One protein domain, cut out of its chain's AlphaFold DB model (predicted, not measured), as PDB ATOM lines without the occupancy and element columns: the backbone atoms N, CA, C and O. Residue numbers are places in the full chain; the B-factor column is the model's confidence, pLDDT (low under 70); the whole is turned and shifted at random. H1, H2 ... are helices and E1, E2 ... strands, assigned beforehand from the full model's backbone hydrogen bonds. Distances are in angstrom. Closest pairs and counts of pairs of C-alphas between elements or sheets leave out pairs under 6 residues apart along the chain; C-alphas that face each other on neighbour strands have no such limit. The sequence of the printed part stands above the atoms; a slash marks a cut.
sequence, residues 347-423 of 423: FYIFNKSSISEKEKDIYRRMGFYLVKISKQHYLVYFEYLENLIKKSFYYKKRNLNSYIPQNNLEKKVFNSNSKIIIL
ATOM      1  N   PHE A 347      22.895 -29.250   8.446       91.19
ATOM      2  CA  PHE A 347      21.494 -28.889   8.349       91.19
ATOM      3  C   PHE A 347      20.619 -30.125   8.137       91.19
ATOM      4  O   PHE A 347      21.077 -31.149   7.622       91.19
ATOM      5  N   TYR A 348      19.347 -29.988   8.494       89.50
ATOM      6  CA  TYR A 348      18.295 -30.970   8.272       89.50
ATOM      7  C   TYR A 348      17.063 -30.261   7.715       89.50
ATOM      8  O   TYR A 348      16.747 -29.145   8.129       89.50
ATOM      9  N   ILE A 349      16.369 -30.891   6.768       86.06
ATOM     10  CA  ILE A 349      15.066 -30.401   6.310       86.06
ATOM     11  C   ILE A 349      14.065 -30.686   7.425       86.06
ATOM     12  O   ILE A 349      13.994 -31.813   7.916       86.06
ATOM     13  N   PHE A 350      13.324 -29.665   7.838       81.62
ATOM     14  CA  PHE A 350      12.396 -29.770   8.947       81.62
ATOM     15  C   PHE A 350      10.958 -29.682   8.430       81.62
ATOM     16  O   PHE A 350      10.479 -28.608   8.079       81.62
ATOM     17  N   ASN A 351      10.282 -30.832   8.349       71.44
ATOM     18  CA  ASN A 351       8.938 -30.936   7.763       71.44
ATOM     19  C   ASN A 351       7.800 -30.821   8.792       71.44
ATOM     20  O   ASN A 351       6.643 -30.711   8.398       71.44
ATOM     21  N   LYS A 352       8.097 -30.857  10.097       69.81
ATOM     22  CA  LYS A 352       7.073 -30.695  11.140       69.81
ATOM     23  C   LYS A 352       6.608 -29.236  11.194       69.81
ATOM     24  O   LYS A 352       7.431 -28.325  11.256       69.81
ATOM     25  N   SER A 353       5.292 -29.037  11.205       56.38
ATOM     26  CA  SER A 353       4.626 -27.728  11.251       56.38
ATOM     27  C   SER A 353       4.738 -27.026  12.611       56.38
ATOM     28  O   SER A 353       4.670 -25.801  12.658       56.38
ATOM     29  N   SER A 354       4.973 -27.761  13.704       63.81
ATOM     30  CA  SER A 354       5.115 -27.199  15.053       63.81
ATOM     31  C   SER A 354       6.157 -27.957  15.887       63.81
ATOM     32  O   SER A 354       6.011 -29.154  16.134       63.81
ATOM     33  N   ILE A 355       7.205 -27.250  16.319       74.19
ATOM     34  CA  ILE A 355       8.159 -27.682  17.357       74.19
ATOM     35  C   ILE A 355       7.710 -27.056  18.675       74.19
ATOM     36  O   ILE A 355       7.395 -25.863  18.688       74.19
ATOM     37  N   SER A 356       7.712 -27.816  19.771       83.38
ATOM     38  CA  SER A 356       7.452 -27.244  21.097       83.38
ATOM     39  C   SER A 356       8.546 -26.241  21.496       83.38
ATOM     40  O   SER A 356       9.709 -26.399  21.131       83.38
ATOM     41  N   GLU A 357       8.223 -25.217  22.290       83.88
ATOM     42  CA  GLU A 357       9.238 -24.243  22.737       83.88
ATOM     43  C   GLU A 357      10.398 -24.902  23.504       83.88
ATOM     44  O   GLU A 357      11.555 -24.509  23.352       83.88
ATOM     45  N   LYS A 358      10.123 -25.982  24.248       85.81
ATOM     46  CA  LYS A 358      11.161 -26.772  24.930       85.81
ATOM     47  C   LYS A 358      12.131 -27.430  23.947       85.81
ATOM     48  O   LYS A 358      13.340 -27.363  24.140       85.81
ATOM     49  N   GLU A 359      11.625 -28.045  22.881       85.38
ATOM     50  CA  GLU A 359      12.468 -28.646  21.842       85.38
ATOM     51  C   GLU A 359      13.295 -27.591  21.104       85.38
ATOM     52  O   GLU A 359      14.480 -27.812  20.846       85.38
ATOM     53  N   LYS A 360      12.703 -26.426  20.796       86.44
ATOM     54  CA  LYS A 360      13.441 -25.305  20.195       86.44
ATOM     55  C   LYS A 360      14.591 -24.856  21.091       86.44
ATOM     56  O   LYS A 360      15.693 -24.654  20.584       86.44
ATOM     57  N   ASP A 361      14.365 -24.744  22.402       87.94
ATOM     58  CA  ASP A 361      15.417 -24.384  23.359       87.94
ATOM     59  C   ASP A 361      16.551 -25.421  23.389       87.94
ATOM     60  O   ASP A 361      17.728 -25.061  23.331       87.94
ATOM     61  N   ILE A 362      16.219 -26.717  23.383       89.81
ATOM     62  CA  ILE A 362      17.214 -27.799  23.339       89.81
ATOM     63  C   ILE A 362      18.061 -27.703  22.063       89.81
ATOM     64  O   ILE A 362      19.294 -27.684  22.143       89.81
ATOM     65  N   TYR A 363      17.431 -27.584  20.889       90.19
ATOM     66  CA  TYR A 363      18.154 -27.415  19.625       90.19
ATOM     67  C   TYR A 363      19.039 -26.168  19.643       90.19
ATOM     68  O   TYR A 363      20.216 -26.242  19.278       90.19
ATOM     69  N   ARG A 364      18.504 -25.047  20.139       90.88
ATOM     70  CA  ARG A 364      19.221 -23.775  20.257       90.88
ATOM     71  C   ARG A 364      20.496 -23.926  21.074       90.88
ATOM     72  O   ARG A 364      21.554 -23.494  20.615       90.88
ATOM     73  N   ARG A 365      20.431 -24.579  22.237       90.62
ATOM     74  CA  ARG A 365      21.600 -24.825  23.102       90.62
ATOM     75  C   ARG A 365      22.615 -25.781  22.470       90.62
ATOM     76  O   ARG A 365      23.814 -25.641  22.693       90.62
ATOM     77  N   MET A 366      22.170 -26.711  21.622       90.50
ATOM     78  CA  MET A 366      23.068 -27.540  20.800       90.50
ATOM     79  C   MET A 366      23.728 -26.762  19.648       90.50
ATOM     80  O   MET A 366      24.690 -27.245  19.048       90.50
ATOM     81  N   GLY A 367      23.239 -25.559  19.339       91.25
ATOM     82  CA  GLY A 367      23.705 -24.729  18.227       91.25
ATOM     83  C   GLY A 367      22.901 -24.895  16.938       91.25
ATOM     84  O   GLY A 367      23.321 -24.411  15.888       91.25
ATOM     85  N   PHE A 368      21.758 -25.567  16.990       92.06
ATOM     86  CA  PHE A 368      20.845 -25.703  15.866       92.06
ATOM     87  C   PHE A 368      19.689 -24.715  15.986       92.06
ATOM     88  O   PHE A 368      19.025 -24.632  17.013       92.06
ATOM     89  N   TYR A 369      19.432 -23.982  14.909       91.56
ATOM     90  CA  TYR A 369      18.368 -22.988  14.843       91.56
ATOM     91  C   TYR A 369      17.370 -23.363  13.762       91.56
ATOM     92  O   TYR A 369      17.752 -23.859  12.699       91.56
ATOM     93  N   LEU A 370      16.091 -23.111  14.031       90.56
ATOM     94  CA  LEU A 370      15.053 -23.246  13.027       90.56
ATOM     95  C   LEU A 370      15.117 -22.029  12.100       90.56
ATOM     96  O   LEU A 370      14.994 -20.885  12.529       90.56
ATOM     97  N   VAL A 371      15.344 -22.275  10.817       89.12
ATOM     98  CA  VAL A 371      15.511 -21.241   9.802       89.12
ATOM     99  C   VAL A 371      14.493 -21.465   8.700       89.12
ATOM    100  O   VAL A 371      14.454 -22.524   8.072       89.12
ATOM    101  N   LYS A 372      13.683 -20.445   8.434       87.44
ATOM    102  CA  LYS A 372      12.799 -20.395   7.276       87.44
ATOM    103  C   LYS A 372      13.533 -19.731   6.119       87.44
ATOM    104  O   LYS A 372      13.970 -18.584   6.221       87.44
ATOM    105  N   ILE A 373      13.651 -20.458   5.012       82.69
ATOM    106  CA  ILE A 373      14.201 -19.955   3.751       82.69
ATOM    107  C   ILE A 373      13.124 -20.177   2.698       82.69
ATOM    108  O   ILE A 373      12.807 -21.323   2.362       82.69
ATOM    109  N   SER A 374      12.548 -19.094   2.169       81.06
ATOM    110  CA  SER A 374      11.357 -19.121   1.301       81.06
ATOM    111  C   SER A 374      10.138 -19.769   1.994       81.06
ATOM    112  O   SER A 374       9.633 -19.227   2.977       81.06
ATOM    113  N   LYS A 375       9.666 -20.928   1.514       80.75
ATOM    114  CA  LYS A 375       8.540 -21.697   2.080       80.75
ATOM    115  C   LYS A 375       8.971 -22.932   2.888       80.75
ATOM    116  O   LYS A 375       8.111 -23.618   3.426       80.75
ATOM    117  N   GLN A 376      10.269 -23.236   2.969       83.62
ATOM    118  CA  GLN A 376      10.774 -24.431   3.659       83.62
ATOM    119  C   GLN A 376      11.486 -24.077   4.964       83.62
ATOM    120  O   GLN A 376      12.166 -23.050   5.057       83.62
ATOM    121  N   HIS A 377      11.337 -24.961   5.948       87.75
ATOM    122  CA  HIS A 377      11.997 -24.869   7.240       87.75
ATOM    123  C   HIS A 377      13.185 -25.822   7.288       87.75
ATOM    124  O   HIS A 377      13.132 -26.958   6.809       87.75
ATOM    125  N   TYR A 378      14.267 -25.343   7.877       89.19
ATOM    126  CA  TYR A 378      15.498 -26.085   8.047       89.19
ATOM    127  C   TYR A 378      15.950 -25.961   9.488       89.19
ATOM    128  O   TYR A 378      15.884 -24.885  10.072       89.19
ATOM    129  N   LEU A 379      16.466 -27.046  10.042       91.06
ATOM    130  CA  LEU A 379      17.237 -26.996  11.268       91.06
ATOM    131  C   LEU A 379      18.707 -26.844  10.873       91.06
ATOM    132  O   LEU A 379      19.272 -27.763  10.284       91.06
ATOM    133  N   VAL A 380      19.315 -25.689  11.138       91.62
ATOM    134  CA  VAL A 380      20.650 -25.334  10.632       91.62
ATOM    135  C   VAL A 380      21.601 -25.057  11.787       91.62
ATOM    136  O   VAL A 380      21.268 -24.321  12.714       91.62
ATOM    137  N   TYR A 381      22.801 -25.626  11.724       93.81
ATOM    138  CA  TYR A 381      23.863 -25.334  12.679       93.81
ATOM    139  C   TYR A 381      24.384 -23.902  12.486       93.81
ATOM    140  O   TYR A 381      24.723 -23.509  11.366       93.81
ATOM    141  N   PHE A 382      24.473 -23.121  13.565       92.56
ATOM    142  CA  PHE A 382      24.716 -21.675  13.486       92.56
ATOM    143  C   PHE A 382      26.033 -21.307  12.779       92.56
ATOM    144  O   PHE A 382      26.038 -20.403  11.948       92.56
ATOM    145  N   GLU A 383      27.142 -22.022  13.025       91.75
ATOM    146  CA  GLU A 383      28.425 -21.708  12.365       91.75
ATOM    147  C   GLU A 383      28.363 -21.971  10.860       91.75
ATOM    148  O   GLU A 383      29.004 -21.278  10.068       91.75
ATOM    149  N   TYR A 384      27.598 -22.987  10.450       91.12
ATOM    150  CA  TYR A 384      27.391 -23.270   9.037       91.12
ATOM    151  C   TYR A 384      26.566 -22.155   8.396       91.12
ATOM    152  O   TYR A 384      26.964 -21.644   7.352       91.12
ATOM    153  N   LEU A 385      25.493 -21.709   9.059       90.56
ATOM    154  CA  LEU A 385      24.683 -20.580   8.604       90.56
ATOM    155  C   LEU A 385      25.525 -19.301   8.440       90.56
ATOM    156  O   LEU A 385      25.474 -18.669   7.388       90.56
ATOM    157  N   GLU A 386      26.357 -18.962   9.428       90.81
ATOM    158  CA  GLU A 386      27.269 -17.808   9.384       90.81
ATOM    159  C   GLU A 386      28.258 -17.883   8.211       90.81
ATOM    160  O   GLU A 386      28.434 -16.921   7.457       90.81
ATOM    161  N   ASN A 387      28.871 -19.051   7.995       89.31
ATOM    162  CA  ASN A 387      29.790 -19.255   6.877       89.31
ATOM    163  C   ASN A 387      29.084 -19.143   5.519       89.31
ATOM    164  O   ASN A 387      29.647 -18.566   4.586       89.31
ATOM    165  N   LEU A 388      27.864 -19.674   5.400       87.25
ATOM    166  CA  LEU A 388      27.067 -19.573   4.177       87.25
ATOM    167  C   LEU A 388      26.737 -18.130   3.826       87.25
ATOM    168  O   LEU A 388      26.928 -17.715   2.685       87.25
ATOM    169  N   ILE A 389      26.299 -17.353   4.811       86.06
ATOM    170  CA  ILE A 389      25.951 -15.947   4.615       86.06
ATOM    171  C   ILE A 389      27.188 -15.152   4.217       86.06
ATOM    172  O   ILE A 389      27.153 -14.426   3.222       86.06
ATOM    173  N   LYS A 390      28.307 -15.348   4.922       86.31
ATOM    174  CA  LYS A 390      29.577 -14.691   4.602       86.31
ATOM    175  C   LYS A 390      30.031 -14.985   3.170       86.31
ATOM    176  O   LYS A 390      30.431 -14.062   2.463       86.31
ATOM    177  N   LYS A 391      29.931 -16.244   2.721       84.69
ATOM    178  CA  LYS A 391      30.202 -16.613   1.322       84.69
ATOM    179  C   LYS A 391      29.229 -15.916   0.368       84.69
ATOM    180  O   LYS A 391      29.677 -15.306  -0.595       84.69
ATOM    181  N   SER A 392      27.926 -15.944   0.649       82.25
ATOM    182  CA  SER A 392      26.915 -15.316  -0.214       82.25
ATOM    183  C   SER A 392      27.162 -13.815  -0.414       82.25
ATOM    184  O   SER A 392      27.112 -13.335  -1.544       82.25
ATOM    185  N   PHE A 393      27.531 -13.085   0.647       80.81
ATOM    186  CA  PHE A 393      27.906 -11.673   0.558       80.81
ATOM    187  C   PHE A 393      29.185 -11.461  -0.252       80.81
ATOM    188  O   PHE A 393      29.245 -10.541  -1.063       80.81
ATOM    189  N   TYR A 394      30.197 -12.308  -0.057       80.94
ATOM    190  CA  TYR A 394      31.458 -12.217  -0.791       80.94
ATOM    191  C   TYR A 394      31.269 -12.399  -2.306       80.94
ATOM    192  O   TYR A 394      31.773 -11.586  -3.079       80.94
ATOM    193  N   TYR A 395      30.510 -13.417  -2.727       76.06
ATOM    194  CA  TYR A 395      30.250 -13.683  -4.146       76.06
ATOM    195  C   TYR A 395      29.346 -12.620  -4.784       76.06
ATOM    196  O   TYR A 395      29.660 -12.150  -5.876       76.06
ATOM    197  N   LYS A 396      28.298 -12.165  -4.079       75.19
ATOM    198  CA  LYS A 396      27.439 -11.063  -4.551       75.19
ATOM    199  C   LYS A 396      28.214  -9.757  -4.723       75.19
ATOM    200  O   LYS A 396      28.028  -9.076  -5.718       75.19
ATOM    201  N   LYS A 397      29.115  -9.419  -3.792       73.50
ATOM    202  CA  LYS A 397      29.908  -8.177  -3.867       73.50
ATOM    203  C   LYS A 397      30.912  -8.172  -5.027       73.50
ATOM    204  O   LYS A 397      31.291  -7.101  -5.483       73.50
ATOM    205  N   ARG A 398      31.377  -9.342  -5.476       71.44
ATOM    206  CA  ARG A 398      32.395  -9.469  -6.532       71.44
ATOM    207  C   ARG A 398      31.828  -9.792  -7.922       71.44
ATOM    208  O   ARG A 398      32.626 -10.008  -8.823       71.44
ATOM    209  N   ASN A 399      30.501  -9.849  -8.101       61.78
ATOM    210  CA  ASN A 399      29.845 -10.269  -9.355       61.78
ATOM    211  C   ASN A 399      30.414 -11.581  -9.937       61.78
ATOM    212  O   ASN A 399      30.488 -11.775 -11.147       61.78
ATOM    213  N   LEU A 400      30.847 -12.496  -9.066       61.31
ATOM    214  CA  LEU A 400      31.405 -13.780  -9.477       61.31
ATOM    215  C   LEU A 400      30.257 -14.780  -9.654       61.31
ATOM    216  O   LEU A 400      29.729 -15.297  -8.670       61.31
ATOM    217  N   ASN A 401      29.907 -15.092 -10.904       57.50
ATOM    218  CA  ASN A 401      28.858 -16.061 -11.273       57.50
ATOM    219  C   ASN A 401      29.215 -17.537 -10.967       57.50
ATOM    220  O   ASN A 401      28.499 -18.445 -11.376       57.50
ATOM    221  N   SER A 402      30.325 -17.808 -10.274       59.19
ATOM    222  CA  SER A 402      30.986 -19.121 -10.256       59.19
ATOM    223  C   SER A 402      30.830 -19.938  -8.966       59.19
ATOM    224  O   SER A 402      31.460 -20.989  -8.843       59.19
ATOM    225  N   TYR A 403      30.022 -19.514  -7.983       68.19
ATOM    226  CA  TYR A 403      29.781 -20.376  -6.819       68.19
ATOM    227  C   TYR A 403      28.811 -21.505  -7.176       68.19
ATOM    228  O   TYR A 403      27.609 -21.277  -7.299       68.19
ATOM    229  N   ILE A 404      29.333 -22.728  -7.293       72.62
ATOM    230  CA  ILE A 404      28.534 -23.943  -7.471       72.62
ATOM    231  C   ILE A 404      28.030 -24.388  -6.088       72.62
ATOM    232  O   ILE A 404      28.834 -24.829  -5.261       72.62
ATOM    233  N   PRO A 405      26.723 -24.280  -5.793       77.19
ATOM    234  CA  PRO A 405      26.208 -24.607  -4.473       77.19
ATOM    235  C   PRO A 405      26.253 -26.117  -4.240       77.19
ATOM    236  O   PRO A 405      25.783 -26.897  -5.070       77.19
ATOM    237  N   GLN A 406      26.765 -26.537  -3.084       79.19
ATOM    238  CA  GLN A 406      27.013 -27.958  -2.808       79.19
ATOM    239  C   GLN A 406      25.749 -28.730  -2.417       79.19
ATOM    240  O   GLN A 406      25.736 -29.959  -2.407       79.19
ATOM    241  N   ASN A 407      24.677 -28.027  -2.054       82.06
ATOM    242  CA  ASN A 407      23.421 -28.638  -1.643       82.06
ATOM    243  C   ASN A 407      22.226 -27.701  -1.879       82.06
ATOM    244  O   ASN A 407      22.381 -26.521  -2.197       82.06
ATOM    245  N   ASN A 408      21.014 -28.230  -1.699       79.25
ATOM    246  CA  ASN A 408      19.772 -27.487  -1.932       79.25
ATOM    247  C   ASN A 408      19.595 -26.271  -1.011       79.25
ATOM    248  O   ASN A 408      18.969 -25.297  -1.425       79.25
ATOM    249  N   LEU A 409      20.133 -26.308   0.214       81.69
ATOM    250  CA  LEU A 409      20.074 -25.165   1.123       81.69
ATOM    251  C   LEU A 409      20.953 -24.029   0.590       81.69
ATOM    252  O   LEU A 409      20.485 -22.899   0.489       81.69
ATOM    253  N   GLU A 410      22.180 -24.332   0.160       83.00
ATOM    254  CA  GLU A 410      23.064 -23.358  -0.482       83.00
ATOM    255  C   GLU A 410      22.442 -22.791  -1.758       83.00
ATOM    256  O   GLU A 410      22.385 -21.575  -1.901       83.00
ATOM    257  N   LYS A 411      21.883 -23.636  -2.640       80.50
ATOM    258  CA  LYS A 411      21.183 -23.160  -3.850       80.50
ATOM    259  C   LYS A 411      20.126 -22.112  -3.506       80.50
ATOM    260  O   LYS A 411      20.069 -21.065  -4.137       80.50
ATOM    261  N   LYS A 412      19.322 -22.363  -2.469       79.50
ATOM    262  CA  LYS A 412      18.277 -21.428  -2.037       79.50
ATOM    263  C   LYS A 412      18.824 -20.142  -1.434       79.50
ATOM    264  O   LYS A 412      18.259 -19.100  -1.712       79.50
ATOM    265  N   VAL A 413      19.893 -20.205  -0.641       79.31
ATOM    266  CA  VAL A 413      20.522 -19.014  -0.038       79.31
ATOM    267  C   VAL A 413      21.190 -18.126  -1.097       79.31
ATOM    268  O   VAL A 413      21.171 -16.899  -0.978       79.31
ATOM    269  N   PHE A 414      21.800 -18.736  -2.116       76.25
ATOM    270  CA  PHE A 414      22.519 -18.021  -3.171       76.25
ATOM    271  C   PHE A 414      21.598 -17.499  -4.280       76.25
ATOM    272  O   PHE A 414      21.871 -16.417  -4.802       76.25
ATOM    273  N   ASN A 415      20.491 -18.187  -4.581       71.81
ATOM    274  CA  ASN A 415      19.461 -17.661  -5.473       71.81
ATOM    275  C   ASN A 415      18.832 -16.406  -4.842       71.81
ATOM    276  O   ASN A 415      18.275 -16.427  -3.743       71.81
ATOM    277  N   SER A 416      19.013 -15.276  -5.518       52.28
ATOM    278  CA  SER A 416      18.688 -13.928  -5.055       52.28
ATOM    279  C   SER A 416      17.224 -13.797  -4.599       52.28
ATOM    280  O   SER A 416      16.308 -14.237  -5.283       52.28
ATOM    281  N   ASN A 417      17.031 -13.147  -3.441       57.31
ATOM    282  CA  ASN A 417      15.770 -12.726  -2.794       57.31
ATOM    283  C   ASN A 417      15.123 -13.634  -1.734       57.31
ATOM    284  O   ASN A 417      14.118 -13.234  -1.144       57.31
ATOM    285  N   SER A 418      15.685 -14.790  -1.370       61.28
ATOM    286  CA  SER A 418      15.122 -15.539  -0.235       61.28
ATOM    287  C   SER A 418      15.436 -14.850   1.106       61.28
ATOM    288  O   SER A 418      16.571 -14.902   1.584       61.28
ATOM    289  N   LYS A 419      14.433 -14.225   1.739       71.75
ATOM    290  CA  LYS A 419      14.539 -13.698   3.111       71.75
ATOM    291  C   LYS A 419      14.811 -14.865   4.069       71.75
ATOM    292  O   LYS A 419      14.001 -15.787   4.163       71.75
ATOM    293  N   ILE A 420      15.962 -14.838   4.738       78.88
ATOM    294  CA  ILE A 420      16.337 -15.814   5.767       78.88
ATOM    295  C   ILE A 420      15.760 -15.316   7.088       78.88
ATOM    296  O   ILE A 420      16.111 -14.227   7.539       78.88
ATOM    297  N   ILE A 421      14.870 -16.098   7.693       81.25
ATOM    298  CA  ILE A 421      14.251 -15.771   8.981       81.25
ATOM    299  C   ILE A 421      14.620 -16.875   9.967       81.25
ATOM    300  O   ILE A 421      14.314 -18.042   9.726       81.25
ATOM    301  N   ILE A 422      15.289 -16.509  11.058       81.38
ATOM    302  CA  ILE A 422      15.545 -17.418  12.180       81.38
ATOM    303  C   ILE A 422      14.327 -17.337  13.098       81.38
ATOM    304  O   ILE A 422      14.088 -16.270  13.672       81.38
ATOM    305  N   LEU A 423      13.574 -18.436  13.159       79.50
ATOM    306  CA  LEU A 423      12.316 -18.574  13.893       79.50
ATOM    307  C   LEU A 423      12.517 -18.834  15.384       79.50
ATOM    308  O   LEU A 423      13.585 -19.378  15.757       79.50
TER     309      LEU A 423
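What this domain is: This is residues 347 to 423 of the 423 residues of an uncharacterized protein of Candidatus Pelagibacter sp (UniProt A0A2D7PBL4). A small, twisted sheet of four strands forms the middle of an elongated domain, with H1 over one face towards one end and H3 over the opposite face. The longest helix, H2, follows E3 directly and reaches away from the sheet to the other end, where residues 397 to 402 stick out. The printed part has 77 residues, with three named helices and four named strands in the order E1, H1, E2, E3, H2, H3, E4; the sheet runs E1, E3, E2, E4, all antiparallel, and the class is mixed, helices and strands. It is only just compact, close to loose, with a radius of gyration of the C-alphas of 13.3 A and spans of 42 by 22 by 18 A.

Where its parts are: E1 is residues 347 to 350, beginning at C-alpha 347 (21.494, -28.889, 8.349). E3, residues 376 to 381, is 15.9 A long, and E2, residues 368 to 373, is 15.0 A. E4 is residues 420 to 422, with C-alpha 422 at (15.545, -17.418, 12.180). H1, residues 357 to 366, measures 14.3 A. H2, residues 382 to 397, measures 22.6 A and ends at C-alpha 397 (29.908, -8.177, -3.867). H3 is residues 408 to 414, 9.9 A long.

How they stand to each other: E2 and E3 form a hairpin, with N 371 and O 378 2.8 A apart. E1 is an edge strand beside E3, with N 348 and O 379 at 2.9 A. E4 is the other edge strand, beside E2, with N 372 and O 421 at 2.8 A. From edge to edge the strands' lines turn by 97 degrees. E1, H1, E2 and E3, H2 H3, E4 are split strand-helix-strand units, two strands running the same way with another strand between them in the sheet; both crossovers are right-handed. H1 is on the sheet at a height of 5.5 A, over none of the strands; the closest C-alphas of H1 and E2, Tyr 363 and Tyr 369, are 6.5 A apart. H3 is on the opposite face at a height of 9.1 A, only just over none of the strands, with 2 of its C-alphas falling on each of E3, E2 and E4. H2 only grazes the sheet, with residues 382 to 389. H2 touches H3 with residues 388 to 392 alone, at a steep tilt of 45 degrees, the same way; their closest C-alphas, Ser 392 and Phe 414, are 5.9 A apart. H1 is apart from H2 and H3. In H1, H2 and H3 every O i to N i+4 pair is within hydrogen-bond range.

The domain as a whole: The two C-alphas farthest apart, those of Lys 358 and Asn 399, are 42.4 A apart. The printed part has no cut and no long link, and residue 423 is the chain's last. The mean pLDDT of the printed part is 80.7; residues 352 to 354, 399 to 403 and 416 to 418 are under 70.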